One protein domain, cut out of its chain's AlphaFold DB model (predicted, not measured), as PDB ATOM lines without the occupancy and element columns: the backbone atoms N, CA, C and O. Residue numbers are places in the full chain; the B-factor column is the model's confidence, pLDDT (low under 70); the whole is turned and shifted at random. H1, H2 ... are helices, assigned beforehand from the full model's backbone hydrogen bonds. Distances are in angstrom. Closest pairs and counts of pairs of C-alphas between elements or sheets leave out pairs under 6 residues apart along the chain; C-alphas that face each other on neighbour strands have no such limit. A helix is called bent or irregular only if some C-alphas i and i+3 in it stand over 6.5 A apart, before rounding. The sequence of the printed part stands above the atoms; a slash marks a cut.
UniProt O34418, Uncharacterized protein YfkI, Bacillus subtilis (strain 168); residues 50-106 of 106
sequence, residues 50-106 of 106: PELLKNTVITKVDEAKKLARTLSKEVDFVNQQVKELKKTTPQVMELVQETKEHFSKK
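This is residues 50 to 106 of the 106 residues of the protein "Uncharacterized protein YfkI" of Bacillus subtilis (strain 168) (UniProt O34418). One long helix, H1, and one short helix, H2, meet at their ends in an L, with a sharp corner at Thr 89. H1 makes the long arm and the longest axis, H2 makes the short arm, and there is no core, for the two arms meet at the corner alone. The printed part has 57 residues with two named helices, H1 then H2, and no named strand; the class is all helix. The whole is extended, with a radius of gyration of the C-alphas of 20.1 A, and it spans 59 by 30 by 9 A, an outline that is only just flat.

The longest helix is H1, residues 50 to 88, of which residues 50 to 81 stand free. H2, residues 90 to 104, follows it after a tight link of 1 residue. H1 and H2 touch only at the corner by their link, and only just, with 3 pairs of C-alphas within 8 A. The closest C-alphas of the two are those of Lys 86 and Met 93, 6.2 A apart. H1 touches H2 with residues 85 to 86 alone, and H2 touches H1 with residues 92 to 93 alone. Their lines stand at a steep tilt of 66 degrees, opposite ways, and their centres are 30.0 A apart. In H1 and H2 every O i to N i+4 pair is within hydrogen-bond range.

H1 measures 55.7 A from C-alpha 50 at (-35.931, -78.291, 37.988) to C-alpha 88 at (-28.779, -28.238, 61.293). H2 measures 20.9 A from its first to its last C-alpha, and ends with C-alpha 104 at (-48.108, -27.185, 45.020). Neither helix is bent.

The two C-alphas farthest apart are those of Pro 50 and Gln 91, at 60.1 A. The printed part has no cut and ends at residue 106, the chain's last residue. The mean pLDDT of the printed part is 72.2, and it is under 70 at residues 71 to 88, 90 to 94 and 105 to 106.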
ATOM      1  N   PRO A  50     -35.150 -79.386  37.405       80.35
ATOM      2  CA  PRO A  50     -35.931 -78.291  37.988       80.35
ATOM      3  C   PRO A  50     -35.157 -77.535  39.084       80.35
ATOM      4  O   PRO A  50     -35.358 -76.335  39.270       80.35
ATOM      5  N   GLU A  51     -34.222 -78.201  39.767       82.12
ATOM      6  CA  GLU A  51     -33.349 -77.585  40.775       82.12
ATOM      7  C   GLU A  51     -32.404 -76.530  40.175       82.12
ATOM      8  O   GLU A  51     -32.171 -75.491  40.793       82.12
ATOM      9  N   LEU A  52     -31.915 -76.715  38.940       80.23
ATOM     10  CA  LEU A  52     -31.114 -75.684  38.263       80.23
ATOM     11  C   LEU A  52     -31.951 -74.437  37.960       80.23
ATOM     12  O   LEU A  52     -31.447 -73.317  38.066       80.23
ATOM     13  N   LEU A  53     -33.233 -74.617  37.623       78.95
ATOM     14  CA  LEU A  53     -34.151 -73.504  37.392       78.95
ATOM     15  C   LEU A  53     -34.397 -72.720  38.687       78.95
ATOM     16  O   LEU A  53     -34.257 -71.499  38.680       78.95
ATOM     17  N   LYS A  54     -34.674 -73.405  39.807       83.83
ATOM     18  CA  LYS A  54     -34.828 -72.759  41.124       83.83
ATOM     19  C   LYS A  54     -33.584 -71.967  41.512       83.83
ATOM     20  O   LYS A  54     -33.704 -70.787  41.824       83.83
ATOM     21  N   ASN A  55     -32.404 -72.584  41.437       84.44
ATOM     22  CA  ASN A  55     -31.147 -71.917  41.779       84.44
ATOM     23  C   ASN A  55     -30.900 -70.689  40.894       84.44
ATOM     24  O   ASN A  55     -30.590 -69.619  41.403       84.44
ATOM     25  N   THR A  56     -31.124 -70.802  39.582       83.03
ATOM     26  CA  THR A  56     -30.963 -69.670  38.656       83.03
ATOM     27  C   THR A  56     -31.929 -68.530  38.985       83.03
ATOM     28  O   THR A  56     -31.520 -67.370  39.015       83.03
ATOM     29  N   VAL A  57     -33.199 -68.841  39.267       84.72
ATOM     30  CA  VAL A  57     -34.204 -67.835  39.645       84.72
ATOM     31  C   VAL A  57     -33.832 -67.166  40.968       84.72
ATOM     32  O   VAL A  57     -33.850 -65.941  41.042       84.72
ATOM     33  N   ILE A  58     -33.446 -67.938  41.987       87.03
ATOM     34  CA  ILE A  58     -33.046 -67.410  43.300       87.03
ATOM     35  C   ILE A  58     -31.844 -66.475  43.154       87.03
ATOM     36  O   ILE A  58     -31.897 -65.348  43.644       87.03
ATOM     37  N   THR A  59     -30.804 -66.888  42.427       87.32
ATOM     38  CA  THR A  59     -29.609 -66.067  42.195       87.32
ATOM     39  C   THR A  59     -29.950 -64.768  41.467       87.32
ATOM     40  O   THR A  59     -29.506 -63.700  41.878       87.32
ATOM     41  N   LYS A  60     -30.799 -64.816  40.431       88.01
ATOM     42  CA  LYS A  60     -31.213 -63.615  39.685       88.01
ATOM     43  C   LYS A  60     -32.069 -62.668  40.521       88.01
ATOM     44  O   LYS A  60     -31.907 -61.454  40.432       88.01
ATOM     45  N   VAL A  61     -32.952 -63.210  41.356       87.32
ATOM     46  CA  VAL A  61     -33.736 -62.416  42.309       87.32
ATOM     47  C   VAL A  61     -32.825 -61.779  43.359       87.32
ATOM     48  O   VAL A  61     -33.043 -60.624  43.713       87.32
ATOM     49  N   ASP A  62     -31.804 -62.484  43.848       85.93
ATOM     50  CA  ASP A  62     -30.848 -61.926  44.807       85.93
ATOM     51  C   ASP A  62     -29.971 -60.829  44.182       85.93
ATOM     52  O   ASP A  62     -29.797 -59.772  44.784       85.93
ATOM     53  N   GLU A  63     -29.499 -61.013  42.945       89.31
ATOM     54  CA  GLU A  63     -28.812 -59.972  42.164       89.31
ATOM     55  C   GLU A  63     -29.696 -58.727  41.990       89.31
ATOM     56  O   GLU A  63     -29.259 -57.608  42.266       89.31
ATOM     57  N   ALA A  64     -30.963 -58.909  41.605       84.21
ATOM     58  CA  ALA A  64     -31.917 -57.812  41.463       84.21
ATOM     59  C   ALA A  64     -32.199 -57.117  42.804       84.21
ATOM     60  O   ALA A  64     -32.243 -55.890  42.866       84.21
ATOM     61  N   LYS A  65     -32.332 -57.877  43.899       82.30
ATOM     62  CA  LYS A  65     -32.472 -57.324  45.255       82.30
ATOM     63  C   LYS A  65     -31.230 -56.554  45.681       82.30
ATOM     64  O   LYS A  65     -31.368 -55.514  46.316       82.30
ATOM     65  N   LYS A  66     -30.028 -57.033  45.356       83.90
ATOM     66  CA  LYS A  66     -28.772 -56.324  45.631       83.90
ATOM     67  C   LYS A  66     -28.723 -55.004  44.874       83.90
ATOM     68  O   LYS A  66     -28.497 -53.989  45.514       83.90
ATOM     69  N   LEU A  67     -29.031 -54.995  43.574       82.56
ATOM     70  CA  LEU A  67     -29.117 -53.761  42.785       82.56
ATOM     71  C   LEU A  67     -30.166 -52.798  43.349       82.56
ATOM     72  O   LEU A  67     -29.858 -51.637  43.592       82.56
ATOM     73  N   ALA A  68     -31.371 -53.286  43.650       78.50
ATOM     74  CA  ALA A  68     -32.423 -52.469  44.248       78.50
ATOM     75  C   ALA A  68     -32.014 -51.901  45.615       78.50
ATOM     76  O   ALA A  68     -32.328 -50.753  45.908       78.50
ATOM     77  N   ARG A  69     -31.291 -52.667  46.445       72.79
ATOM     78  CA  ARG A  69     -30.739 -52.187  47.723       72.79
ATOM     79  C   ARG A  69     -29.610 -51.188  47.531       72.79
ATOM     80  O   ARG A  69     -29.543 -50.255  48.312       72.79
ATOM     81  N   THR A  70     -28.729 -51.371  46.551       74.80
ATOM     82  CA  THR A  70     -27.668 -50.401  46.246       74.80
ATOM     83  C   THR A  70     -28.285 -49.066  45.840       74.80
ATOM     84  O   THR A  70     -27.959 -48.049  46.441       74.80
ATOM     85  N   LEU A  71     -29.272 -49.096  44.941       67.21
ATOM     86  CA  LEU A  71     -30.015 -47.904  44.529       67.21
ATOM     87  C   LEU A  71     -30.847 -47.317  45.682       67.21
ATOM     88  O   LEU A  71     -30.872 -46.109  45.878       67.21
ATOM     89  N   SER A  72     -31.502 -48.157  46.493       66.95
ATOM     90  CA  SER A  72     -32.268 -47.679  47.656       66.95
ATOM     91  C   SER A  72     -31.359 -47.066  48.711       66.95
ATOM     92  O   SER A  72     -31.734 -46.063  49.292       66.95
ATOM     93  N   LYS A  73     -30.156 -47.610  48.934       60.04
ATOM     94  CA  LYS A  73     -29.163 -47.010  49.833       60.04
ATOM     95  C   LYS A  73     -28.684 -45.657  49.323       60.04
ATOM     96  O   LYS A  73     -28.463 -44.783  50.147       60.04
ATOM     97  N   GLU A  74     -28.561 -45.456  48.011       57.32
ATOM     98  CA  GLU A  74     -28.293 -44.119  47.462       57.32
ATOM     99  C   GLU A  74     -29.441 -43.147  47.769       57.32
ATOM    100  O   GLU A  74     -29.191 -42.018  48.184       57.32
ATOM    101  N   VAL A  75     -30.701 -43.585  47.666       56.74
ATOM    102  CA  VAL A  75     -31.861 -42.741  48.006       56.74
ATOM    103  C   VAL A  75     -31.983 -42.508  49.518       56.74
ATOM    104  O   VAL A  75     -32.228 -41.380  49.946       56.74
ATOM    105  N   ASP A  76     -31.783 -43.536  50.340       58.01
ATOM    106  CA  ASP A  76     -31.799 -43.436  51.802       58.01
ATOM    107  C   ASP A  76     -30.654 -42.555  52.303       58.01
ATOM    108  O   ASP A  76     -30.855 -41.779  53.237       58.01
ATOM    109  N   PHE A  77     -29.486 -42.598  51.651       58.28
ATOM    110  CA  PHE A  77     -28.380 -41.689  51.933       58.28
ATOM    111  C   PHE A  77     -28.771 -40.239  51.635       58.28
ATOM    112  O   PHE A  77     -28.552 -39.362  52.471       58.28
ATOM    113  N   VAL A  78     -29.441 -39.980  50.505       57.40
ATOM    114  CA  VAL A  78     -29.987 -38.646  50.209       57.40
ATOM    115  C   VAL A  78     -31.031 -38.237  51.255       57.40
ATOM    116  O   VAL A  78     -31.010 -37.101  51.724       57.40
ATOM    117  N   ASN A  79     -31.910 -39.143  51.690       62.10
ATOM    118  CA  ASN A  79     -32.922 -38.831  52.702       62.10
ATOM    119  C   ASN A  79     -32.308 -38.561  54.088       62.10
ATOM    120  O   ASN A  79     -32.766 -37.663  54.797       62.10
ATOM    121  N   GLN A  80     -31.260 -39.294  54.480       61.16
ATOM    122  CA  GLN A  80     -30.512 -39.030  55.711       61.16
ATOM    123  C   GLN A  80     -29.782 -37.688  55.649       61.16
ATOM    124  O   GLN A  80     -29.941 -36.901  56.578       61.16
ATOM    125  N   GLN A  81     -29.091 -37.382  54.547       63.90
ATOM    126  CA  GLN A  81     -28.433 -36.086  54.348       63.90
ATOM    127  C   GLN A  81     -29.449 -34.937  54.391       63.90
ATOM    128  O   GLN A  81     -29.230 -33.938  55.069       63.90
ATOM    129  N   VAL A  82     -30.620 -35.093  53.760       61.48
ATOM    130  CA  VAL A  82     -31.702 -34.100  53.859       61.48
ATOM    131  C   VAL A  82     -32.231 -33.995  55.292       61.48
ATOM    132  O   VAL A  82     -32.526 -32.893  55.737       61.48
ATOM    133  N   LYS A  83     -32.354 -35.095  56.049       63.35
ATOM    134  CA  LYS A  83     -32.761 -35.055  57.468       63.35
ATOM    135  C   LYS A  83     -31.733 -34.364  58.360       63.35
ATOM    136  O   LYS A  83     -32.126 -33.670  59.295       63.35
ATOM    137  N   GLU A  84     -30.451 -34.565  58.093       64.57
ATOM    138  CA  GLU A  84     -29.368 -33.934  58.840       64.57
ATOM    139  C   GLU A  84     -29.305 -32.435  58.528       64.57
ATOM    140  O   GLU A  84     -29.328 -31.618  59.445       64.57
ATOM    141  N   LEU A  85     -29.410 -32.056  57.249       60.56
ATOM    142  CA  LEU A  85     -29.551 -30.656  56.833       60.56
ATOM    143  C   LEU A  85     -30.827 -30.006  57.394       60.56
ATOM    144  O   LEU A  85     -30.781 -28.855  57.822       60.56
ATOM    145  N   LYS A  86     -31.944 -30.745  57.479       62.96
ATOM    146  CA  LYS A  86     -33.186 -30.295  58.140       62.96
ATOM    147  C   LYS A  86     -33.004 -30.021  59.633       62.96
ATOM    148  O   LYS A  86     -33.707 -29.171  60.164       62.96
ATOM    149  N   LYS A  87     -32.117 -30.749  60.321       63.55
ATOM    150  CA  LYS A  87     -31.817 -30.521  61.744       63.55
ATOM    151  C   LYS A  87     -30.873 -29.342  61.952       63.55
ATOM    152  O   LYS A  87     -31.049 -28.605  62.915       63.55
ATOM    153  N   THR A  88     -29.875 -29.195  61.084       65.10
ATOM    154  CA  THR A  88     -28.779 -28.238  61.293       65.10
ATOM    155  C   THR A  88     -29.087 -26.851  60.735       65.10
ATOM    156  O   THR A  88     -28.699 -25.859  61.346       65.10
ATOM    157  N   THR A  89     -29.811 -26.752  59.615       73.06
ATOM    158  CA  THR A  89     -29.986 -25.478  58.903       73.06
ATOM    159  C   THR A  89     -31.467 -25.128  58.722       73.06
ATOM    160  O   THR A  89     -32.060 -25.452  57.691       73.06
ATOM    161  N   PRO A  90     -32.084 -24.417  59.686       65.15
ATOM    162  CA  PRO A  90     -33.484 -23.998  59.584       65.15
ATOM    163  C   PRO A  90     -33.738 -23.019  58.425       65.15
ATOM    164  O   PRO A  90     -34.817 -23.035  57.846       65.15
ATOM    165  N   GLN A  91     -32.739 -22.235  58.007       66.50
ATOM    166  CA  GLN A  91     -32.871 -21.296  56.880       66.50
ATOM    167  C   GLN A  91     -33.181 -22.004  55.550       66.50
ATOM    168  O   GLN A  91     -33.979 -21.523  54.751       66.50
ATOM    169  N   VAL A  92     -32.591 -23.182  55.314       65.14
ATOM    170  CA  VAL A  92     -32.873 -23.963  54.096       65.14
ATOM    171  C   VAL A  92     -34.269 -24.589  54.176       65.14
ATOM    172  O   VAL A  92     -34.926 -24.751  53.150       65.14
ATOM    173  N   MET A  93     -34.757 -24.908  55.382       66.34
ATOM    174  CA  MET A  93     -36.120 -25.410  55.585       66.34
ATOM    175  C   MET A  93     -37.167 -24.367  55.191       66.34
ATOM    176  O   MET A  93     -38.103 -24.716  54.475       66.34
ATOM    177  N   GLU A  94     -36.988 -23.117  55.618       69.58
ATOM    178  CA  GLU A  94     -37.905 -22.018  55.299       69.58
ATOM    179  C   GLU A  94     -38.014 -21.820  53.779       69.58
ATOM    180  O   GLU A  94     -39.114 -21.867  53.229       69.58
ATOM    181  N   LEU A  95     -36.875 -21.791  53.074       72.38
ATOM    182  CA  LEU A  95     -36.844 -21.627  51.617       72.38
ATOM    183  C   LEU A  95     -37.472 -22.812  50.858       72.38
ATOM    184  O   LEU A  95     -38.192 -22.629  49.872       72.38
ATOM    185  N   VAL A  96     -37.217 -24.051  51.296       72.09
ATOM    186  CA  VAL A  96     -37.793 -25.253  50.664       72.09
ATOM    187  C   VAL A  96     -39.300 -25.336  50.902       72.09
ATOM    188  O   VAL A  96     -40.037 -25.752  50.007       72.09
ATOM    189  N   GLN A  97     -39.769 -24.957  52.091       73.72
ATOM    190  CA  GLN A  97     -41.189 -24.974  52.425       73.72
ATOM    191  C   GLN A  97     -41.953 -23.904  51.640       73.72
ATOM    192  O   GLN A  97     -42.973 -24.228  51.030       73.72
ATOM    193  N   GLU A  98     -41.397 -22.696  51.537       74.80
ATOM    194  CA  GLU A  98     -41.938 -21.608  50.717       74.80
ATOM    195  C   GLU A  98     -42.012 -22.012  49.233       74.80
ATOM    196  O   GLU A  98     -43.050 -21.876  48.580       74.80
ATOM    197  N   THR A  99     -40.953 -22.643  48.711       74.96
ATOM    198  CA  THR A  99     -40.931 -23.143  47.328       74.96
ATOM    199  C   THR A  99     -41.979 -24.241  47.111       74.96
ATOM    200  O   THR A  99     -42.706 -24.232  46.117       74.96
ATOM    201  N   LYS A 100     -42.108 -25.190  48.046       77.25
ATOM    202  CA  LYS A 100     -43.084 -26.283  47.941       77.25
ATOM    203  C   LYS A 100     -44.524 -25.765  47.946       77.25
ATOM    204  O   LYS A 100     -45.342 -26.271  47.181       77.25
ATOM    205  N   GLU A 101     -44.837 -24.777  48.778       77.26
ATOM    206  CA  GLU A 101     -46.163 -24.154  48.813       77.26
ATOM    207  C   GLU A 101     -46.464 -23.385  47.521       77.26
ATOM    208  O   GLU A 101     -47.561 -23.522  46.976       77.26
ATOM    209  N   HIS A 102     -45.479 -22.677  46.958       75.49
ATOM    210  CA  HIS A 102     -45.625 -21.987  45.674       75.49
ATOM    211  C   HIS A 102     -45.881 -22.937  44.498       75.49
ATOM    212  O   HIS A 102     -46.717 -22.643  43.642       75.49
ATOM    213  N   PHE A 103     -45.189 -24.078  44.448       79.06
ATOM    214  CA  PHE A 103     -45.360 -25.044  43.359       79.06
ATOM    215  C   PHE A 103     -46.572 -25.958  43.544       79.06
ATOM    216  O   PHE A 103     -47.208 -26.299  42.557       79.06
ATOM    217  N   SER A 104     -46.933 -26.335  44.776       72.08
ATOM    218  CA  SER A 104     -48.108 -27.185  45.020       72.08
ATOM    219  C   SER A 104     -49.434 -26.458  44.786       72.08
ATOM    220  O   SER A 104     -50.471 -27.115  44.698       72.08
ATOM    221  N   LYS A 105     -49.421 -25.121  44.730       62.57
ATOM    222  CA  LYS A 105     -50.599 -24.302  44.429       62.57
ATOM    223  C   LYS A 105     -50.797 -24.053  42.924       62.57
ATOM    224  O   LYS A 105     -51.729 -23.337  42.564       62.57
ATOM    225  N   LYS A 106     -49.947 -24.616  42.059       48.28
ATOM    226  CA  LYS A 106     -50.088 -24.571  40.599       48.28
ATOM    227  C   LYS A 106     -50.521 -25.928  40.056       48.28
ATOM    228  O   LYS A 106     -51.337 -25.920  39.110       48.28
TER     229      LYS A 106